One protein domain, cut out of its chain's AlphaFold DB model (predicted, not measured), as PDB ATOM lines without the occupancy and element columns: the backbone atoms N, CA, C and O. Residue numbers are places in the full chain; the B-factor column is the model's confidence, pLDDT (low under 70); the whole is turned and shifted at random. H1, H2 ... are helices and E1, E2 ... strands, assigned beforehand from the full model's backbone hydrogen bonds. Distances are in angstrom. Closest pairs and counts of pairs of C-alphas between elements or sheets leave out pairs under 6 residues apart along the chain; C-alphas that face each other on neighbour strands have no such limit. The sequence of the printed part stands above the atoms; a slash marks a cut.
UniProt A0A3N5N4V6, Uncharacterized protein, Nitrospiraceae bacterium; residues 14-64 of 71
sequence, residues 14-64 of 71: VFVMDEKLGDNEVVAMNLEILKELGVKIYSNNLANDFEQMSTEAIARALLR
ATOM      1  N   VAL A  14     -38.033 -37.482 -33.797       87.31
ATOM      2  CA  VAL A  14     -36.854 -36.816 -34.357       87.31
ATOM      3  C   VAL A  14     -35.905 -37.878 -34.894       87.31
ATOM      4  O   VAL A  14     -35.590 -38.842 -34.200       87.31
ATOM      5  N   PHE A  15     -35.431 -37.694 -36.122       87.44
ATOM      6  CA  PHE A  15     -34.489 -38.600 -36.774       87.44
ATOM      7  C   PHE A  15     -33.183 -37.852 -37.044       87.44
ATOM      8  O   PHE A  15     -33.180 -36.853 -37.758       87.44
ATOM      9  N   VAL A  16     -32.084 -38.331 -36.466       87.88
ATOM     10  CA  VAL A  16     -30.726 -37.836 -36.715       87.88
ATOM     11  C   VAL A  16     -30.074 -38.745 -37.752       87.88
ATOM     12  O   VAL A  16     -29.945 -39.949 -37.533       87.88
ATOM     13  N   MET A  17     -29.691 -38.172 -38.890       87.25
ATOM     14  CA  MET A  17     -29.184 -38.922 -40.039       87.25
ATOM     15  C   MET A  17     -27.694 -38.657 -40.258       87.25
ATOM     16  O   MET A  17     -27.256 -37.512 -40.224       87.25
ATOM     17  N   ASP A  18     -26.964 -39.732 -40.543       81.69
ATOM     18  CA  ASP A  18     -25.594 -39.860 -41.048       81.69
ATOM     19  C   ASP A  18     -24.480 -39.295 -40.164       81.69
ATOM     20  O   ASP A  18     -23.504 -39.996 -39.896       81.69
ATOM     21  N   GLU A  19     -24.608 -38.074 -39.660       82.81
ATOM     22  CA  GLU A  19     -23.605 -37.428 -38.819       82.81
ATOM     23  C   GLU A  19     -23.932 -37.544 -37.326       82.81
ATOM     24  O   GLU A  19     -25.081 -37.708 -36.898       82.81
ATOM     25  N   LYS A  20     -22.880 -37.477 -36.504       81.31
ATOM     26  CA  LYS A  20     -23.058 -37.364 -35.060       81.31
ATOM     27  C   LYS A  20     -23.674 -35.998 -34.773       81.31
ATOM     28  O   LYS A  20     -23.176 -34.984 -35.263       81.31
ATOM     29  N   LEU A  21     -24.724 -35.968 -33.958       81.00
ATOM     30  CA  LEU A  21     -25.304 -34.709 -33.522       81.00
ATOM     31  C   LEU A  21     -24.247 -33.918 -32.738       81.00
ATOM     32  O   LEU A  21     -23.566 -34.467 -31.871       81.00
ATOM     33  N   GLY A  22     -24.075 -32.642 -33.078       76.44
ATOM     34  CA  GLY A  22     -23.065 -31.799 -32.446       76.44
ATOM     35  C   GLY A  22     -23.327 -31.624 -30.949       76.44
ATOM     36  O   GLY A  22     -24.408 -31.187 -30.554       76.44
ATOM     37  N   ASP A  23     -22.316 -31.907 -30.130       70.81
ATOM     38  CA  ASP A  23     -22.358 -31.697 -28.682       70.81
ATOM     39  C   ASP A  23     -22.164 -30.203 -28.373       70.81
ATOM     40  O   ASP A  23     -21.042 -29.719 -28.216       70.81
ATOM     41  N   ASN A  24     -23.259 -29.441 -28.327       81.75
ATOM     42  CA  ASN A  24     -23.261 -28.060 -27.842       81.75
ATOM     43  C   ASN A  24     -24.353 -27.845 -26.777       81.75
ATOM     44  O   ASN A  24     -25.326 -28.597 -26.713       81.75
ATOM     45  N   GLU A  25     -24.199 -26.816 -25.937       81.56
ATOM     46  CA  GLU A  25     -25.112 -26.549 -24.808       81.56
ATOM     47  C   GLU A  25     -26.568 -26.341 -25.252       81.56
ATOM     48  O   GLU A  25     -27.501 -26.775 -24.578       81.56
ATOM     49  N   VAL A  26     -26.776 -25.726 -26.419       82.19
ATOM     50  CA  VAL A  26     -28.115 -25.464 -26.967       82.19
ATOM     51  C   VAL A  26     -28.794 -26.762 -27.410       82.19
ATOM     52  O   VAL A  26     -29.980 -26.963 -27.161       82.19
ATOM     53  N   VAL A  27     -28.052 -27.657 -28.060       82.50
ATOM     54  CA  VAL A  27     -28.510 -28.977 -28.493       82.50
ATOM     55  C   VAL A  27     -28.812 -29.834 -27.272       82.50
ATOM     56  O   VAL A  27     -29.889 -30.417 -27.220       82.50
ATOM     57  N   ALA A  28     -27.934 -29.847 -26.266       82.56
ATOM     58  CA  ALA A  28     -28.156 -30.580 -25.023       82.56
ATOM     59  C   ALA A  28     -29.454 -30.141 -24.322       82.56
ATOM     60  O   ALA A  28     -30.300 -30.983 -24.023       82.56
ATOM     61  N   MET A  29     -29.665 -28.829 -24.166       84.56
ATOM     62  CA  MET A  29     -30.895 -28.276 -23.586       84.56
ATOM     63  C   MET A  29     -32.140 -28.670 -24.398       84.56
ATOM     64  O   MET A  29     -33.156 -29.072 -23.837       84.56
ATOM     65  N   ASN A  30     -32.071 -28.598 -25.732       83.88
ATOM     66  CA  ASN A  30     -33.192 -28.988 -26.589       83.88
ATOM     67  C   ASN A  30     -33.494 -30.492 -26.503       83.88
ATOM     68  O   ASN A  30     -34.660 -30.879 -26.518       83.88
ATOM     69  N   LEU A  31     -32.473 -31.346 -26.403       83.06
ATOM     70  CA  LEU A  31     -32.641 -32.792 -26.241       83.06
ATOM     71  C   LEU A  31     -33.278 -33.151 -24.895       83.06
ATOM     72  O   LEU A  31     -34.105 -34.060 -24.848       83.06
ATOM     73  N   GLU A  32     -32.915 -32.455 -23.817       83.38
ATOM     74  CA  GLU A  32     -33.560 -32.628 -22.509       83.38
ATOM     75  C   GLU A  32     -35.048 -32.285 -22.578       83.38
ATOM     76  O   GLU A  32     -35.874 -33.104 -22.182       83.38
ATOM     77  N   ILE A  33     -35.400 -31.150 -23.189       84.19
ATOM     78  CA  ILE A  33     -36.802 -30.756 -23.393       84.19
ATOM     79  C   ILE A  33     -37.553 -31.816 -24.212       84.19
ATOM     80  O   ILE A  33     -38.666 -32.198 -23.863       84.19
ATOM     81  N   LEU A  34     -36.953 -32.339 -25.288       83.56
ATOM     82  CA  LEU A  34     -37.571 -33.397 -26.098       83.56
ATOM     83  C   LEU A  34     -37.809 -34.682 -25.292       83.56
ATOM     84  O   LEU A  34     -38.851 -35.315 -25.462       83.56
ATOM     85  N   LYS A  35     -36.886 -35.047 -24.392       81.44
ATOM     86  CA  LYS A  35     -37.062 -36.185 -23.479       81.44
ATOM     87  C   LYS A  35     -38.186 -35.947 -22.474       81.44
ATOM     88  O   LYS A  35     -38.986 -36.853 -22.264       81.44
ATOM     89  N   GLU A  36     -38.269 -34.757 -21.880       83.00
ATOM     90  CA  GLU A  36     -39.355 -34.400 -20.953       83.00
ATOM     91  C   GLU A  36     -40.728 -34.425 -21.635       83.00
ATOM     92  O   GLU A  36     -41.715 -34.838 -21.032       83.00
ATOM     93  N   LEU A  37     -40.777 -34.050 -22.915       80.50
ATOM     94  CA  LEU A  37     -41.979 -34.120 -23.747       80.50
ATOM     95  C   LEU A  37     -42.293 -35.539 -24.259       80.50
ATOM     96  O   LEU A  37     -43.297 -35.724 -24.941       80.50
ATOM     97  N   GLY A  38     -41.458 -36.541 -23.963       78.69
ATOM     98  CA  GLY A  38     -41.668 -37.928 -24.393       78.69
ATOM     99  C   GLY A  38     -41.451 -38.175 -25.892       78.69
ATOM    100  O   GLY A  38     -41.898 -39.197 -26.416       78.69
ATOM    101  N   VAL A  39     -40.764 -37.266 -26.589       84.19
ATOM    102  CA  VAL A  39     -40.465 -37.396 -28.021       84.19
ATOM    103  C   VAL A  39     -39.395 -38.457 -28.237       84.19
ATOM    104  O   VAL A  39     -38.342 -38.445 -27.595       84.19
ATOM    105  N   LYS A  40     -39.631 -39.362 -29.190       84.69
ATOM    106  CA  LYS A  40     -38.653 -40.395 -29.549       84.69
ATOM    107  C   LYS A  40     -37.592 -39.826 -30.482       84.69
ATOM    108  O   LYS A  40     -37.918 -39.147 -31.457       84.69
ATOM    109  N   ILE A  41     -36.330 -40.122 -30.186       86.62
ATOM    110  CA  ILE A  41     -35.183 -39.680 -30.979       86.62
ATOM    111  C   ILE A  41     -34.463 -40.914 -31.505       86.62
ATOM    112  O   ILE A  41     -33.983 -41.739 -30.726       86.62
ATOM    113  N   TYR A  42     -34.381 -41.007 -32.826       89.12
ATOM    114  CA  TYR A  42     -33.747 -42.101 -33.541       89.12
ATOM    115  C   TYR A  42     -32.480 -41.636 -34.249       89.12
ATOM    116  O   TYR A  42     -32.400 -40.492 -34.694       89.12
ATOM    117  N   SER A  43     -31.509 -42.531 -34.403       89.81
ATOM    118  CA  SER A  43     -30.289 -42.280 -35.172       89.81
ATOM    119  C   SER A  43     -29.913 -43.487 -36.021       89.81
ATOM    120  O   SER A  43     -30.032 -44.619 -35.560       89.81
ATOM    121  N   ASN A  44     -29.417 -43.254 -37.238       88.19
ATOM    122  CA  ASN A  44     -28.757 -44.296 -38.040       88.19
ATOM    123  C   ASN A  44     -27.233 -44.344 -37.829       88.19
ATOM    124  O   ASN A  44     -26.572 -45.263 -38.313       88.19
ATOM    125  N   ASN A  45     -26.672 -43.365 -37.115       85.38
ATOM    126  CA  ASN A  45     -25.261 -43.317 -36.768       85.38
ATOM    127  C   ASN A  45     -25.032 -43.891 -35.360       85.38
ATOM    128  O   ASN A  45     -25.579 -43.388 -34.372       85.38
ATOM    129  N   LEU A  46     -24.169 -44.908 -35.282       81.69
ATOM    130  CA  LEU A  46     -23.769 -45.600 -34.051       81.69
ATOM    131  C   LEU A  46     -22.989 -44.719 -33.062       81.69
ATOM    132  O   LEU A  46     -22.847 -45.086 -31.902       81.69
ATOM    133  N   ALA A  47     -22.467 -43.575 -33.508       80.56
ATOM    134  CA  ALA A  47     -21.767 -42.610 -32.664       80.56
ATOM    135  C   ALA A  47     -22.710 -41.737 -31.815       80.56
ATOM    136  O   ALA A  47     -22.230 -40.941 -31.006       80.56
ATOM    137  N   ASN A  48     -24.026 -41.848 -32.018       78.81
ATOM    138  CA  ASN A  48     -25.037 -41.155 -31.228       78.81
ATOM    139  C   ASN A  48     -25.614 -42.078 -30.141       78.81
ATOM    140  O   ASN A  48     -25.976 -43.218 -30.423       78.81
ATOM    141  N   ASP A  49     -25.830 -41.551 -28.937       77.75
ATOM    142  CA  ASP A  49     -26.440 -42.276 -27.806       77.75
ATOM    143  C   ASP A  49     -27.987 -42.345 -27.878       77.75
ATOM    144  O   ASP A  49     -28.675 -42.441 -26.860       77.75
ATOM    145  N   PHE A  50     -28.558 -42.255 -29.084       84.00
ATOM    146  CA  PHE A  50     -30.006 -42.298 -29.330       84.00
ATOM    147  C   PHE A  50     -30.477 -43.697 -29.745       84.00
ATOM    148  O   PHE A  50     -29.669 -44.608 -29.943       84.00
ATOM    149  N   GLU A  51     -31.793 -43.877 -29.896       84.81
ATOM    150  CA  GLU A  51     -32.357 -45.159 -30.316       84.81
ATOM    151  C   GLU A  51     -31.892 -45.495 -31.740       84.81
ATOM    152  O   GLU A  51     -32.181 -44.787 -32.706       84.81
ATOM    153  N   GLN A  52     -31.108 -46.565 -31.860       87.50
ATOM    154  CA  GLN A  52     -30.473 -46.928 -33.120       87.50
ATOM    155  C   GLN A  52     -31.485 -47.553 -34.073       87.50
ATOM    156  O   GLN A  52     -32.168 -48.522 -33.736       87.50
ATOM    157  N   MET A  53     -31.545 -47.025 -35.290       88.38
ATOM    158  CA  MET A  53     -32.444 -47.502 -36.326       88.38
ATOM    159  C   MET A  53     -31.764 -47.440 -37.690       88.38
ATOM    160  O   MET A  53     -31.173 -46.430 -38.061       88.38
ATOM    161  N   SER A  54     -31.840 -48.526 -38.462       89.38
ATOM    162  CA  SER A  54     -31.246 -48.552 -39.800       89.38
ATOM    163  C   SER A  54     -31.944 -47.561 -40.734       89.38
ATOM    164  O   SER A  54     -33.140 -47.298 -40.596       89.38
ATOM    165  N   THR A  55     -31.228 -47.070 -41.746       88.38
ATOM    166  CA  THR A  55     -31.785 -46.167 -42.768       88.38
ATOM    167  C   THR A  55     -33.052 -46.738 -43.423       88.38
ATOM    168  O   THR A  55     -34.008 -46.010 -43.672       88.38
ATOM    169  N   GLU A  56     -33.109 -48.054 -43.645       90.00
ATOM    170  CA  GLU A  56     -34.292 -48.735 -44.192       90.00
ATOM    171  C   GLU A  56     -35.488 -48.708 -43.231       90.00
ATOM    172  O   GLU A  56     -36.630 -48.527 -43.659       90.00
ATOM    173  N   ALA A  57     -35.241 -48.886 -41.932       88.81
ATOM    174  CA  ALA A  57     -36.280 -48.809 -40.914       88.81
ATOM    175  C   ALA A  57     -36.775 -47.366 -40.737       88.81
ATOM    176  O   ALA A  57     -37.985 -47.160 -40.673       88.81
ATOM    177  N   ILE A  58     -35.877 -46.373 -40.781       89.62
ATOM    178  CA  ILE A  58     -36.242 -44.947 -40.799       89.62
ATOM    179  C   ILE A  58     -37.110 -44.639 -42.020       89.62
ATOM    180  O   ILE A  58     -38.183 -44.064 -41.871       89.62
ATOM    181  N   ALA A  59     -36.722 -45.092 -43.214       89.06
ATOM    182  CA  ALA A  59     -37.510 -44.884 -44.428       89.06
ATOM    183  C   ALA A  59     -38.938 -45.449 -44.308       89.06
ATOM    184  O   ALA A  59     -39.891 -44.824 -44.763       89.06
ATOM    185  N   ARG A  60     -39.109 -46.610 -43.658       90.81
ATOM    186  CA  ARG A  60     -40.436 -47.187 -43.381       90.81
ATOM    187  C   ARG A  60     -41.192 -46.434 -42.291       90.81
ATOM    188  O   ARG A  60     -42.408 -46.306 -42.397       90.81
ATOM    189  N   ALA A  61     -40.499 -45.954 -41.260       87.81
ATOM    190  CA  ALA A  61     -41.092 -45.177 -40.180       87.81
ATOM    191  C   ALA A  61     -41.630 -43.836 -40.693       87.81
ATOM    192  O   ALA A  61     -42.759 -43.488 -40.368       87.81
ATOM    193  N   LEU A  62     -40.882 -43.146 -41.562       86.50
ATOM    194  CA  LEU A  62     -41.274 -41.867 -42.165       86.50
ATOM    195  C   LEU A  62     -42.619 -41.937 -42.902       86.50
ATOM    196  O   LEU A  62     -43.362 -40.965 -42.890       86.50
ATOM    197  N   LEU A  63     -42.973 -43.091 -43.481       88.19
ATOM    198  CA  LEU A  63     -44.270 -43.297 -44.144       88.19
ATOM    199  C   LEU A  63     -45.470 -43.276 -43.184       88.19
ATOM    200  O   LEU A  63     -46.606 -43.226 -43.647       88.19
ATOM    201  N   ARG A  64     -45.240 -43.382 -41.870       86.75
ATOM    202  CA  ARG A  64     -46.298 -43.352 -40.848       86.75
ATOM    203  C   ARG A  64     -46.625 -41.939 -40.371       86.75
ATOM    204  O   ARG A  64     -47.595 -41.792 -39.640       86.75
TER     205      ARG A  64
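Overview. This is residues 14 to 64 of the 71 residues of an uncharacterized protein of Nitrospiraceae bacterium (UniProt A0A3N5N4V6). A short ribbon of two parallel strands, E1 and E2, lies in the middle of a loosely joined, flattish model, with helix H1 toward one end of its longest axis and helix H2 toward the other. Residues 23 to 30, of which 25 to 30 belong to H1, stick out, while the long link after E2 makes a loop that comes back beside that strand before H2. The printed part has 51 residues, with two named strands and two named helices in the order E1, H1, E2, H2; the class is mixed, helices and strands, and the sheet has the order E1, E2, parallel. The whole is only just compact, close to loose, with a radius of gyration of the C-alphas of 11.3 A, and its C-alphas span 31 by 22 by 12 A, only just flat.

Along the chain. E1 is residues 14 to 16, 6.6 A from first to last C-alpha, and C-alpha 14 is at (-36.854, -36.816, -34.357). H1, the longest helix, is residues 25 to 36 and measures 16.7 A; its C-alpha 25 is at (-25.112, -26.549, -24.808). E2 is residues 40 to 43, 10.3 A long. H2 is residues 55 to 62, 10.4 A long, and its C-alpha 62 is at (-41.274, -41.867, -42.165).

Arrangement. E1 and E2 are parallel neighbours, with 16 degrees between their N-to-C directions. C-alphas 15 and 42 face each other at 4.8 A. N 16 and O 42 are within hydrogen-bond range at 2.8 A, and so are N 42 and O 14 at 2.8 A. E1, H1 and E2 form a strand-helix-strand unit, two parallel neighbour strands with a helix between them along the chain, and its crossover is right-handed. The closest C-alphas of H1 and E2 are those of Leu 34 and Lys 40, 7.9 A apart. Residues 42 to 43 of E2 also pair with residues 51 to 52, parallel, in a short pairing outside the named strands. The closest C-alphas of E1 and H2 are those of Phe 15 and Ile 58, 7.7 A apart. H1 and H2 are apart. In both H1 and H2 every O i to N i+4 pair is within hydrogen-bond range.

Size, cuts and confidence. The two C-alphas farthest apart are those of Glu 25 and Leu 63, at 32.0 A. Residues 23 to 30 stand free; the body without them has 43 residues and spans 27 by 25 by 12 A. The printed part has no cut. The link from E1 to H1 is short, with 8 residues, the one from H1 to E2 is tight, with 3, and the one from E2 to H2 is long, with 11. The mean pLDDT of the printed part is 84.5, and no printed residue is under 70.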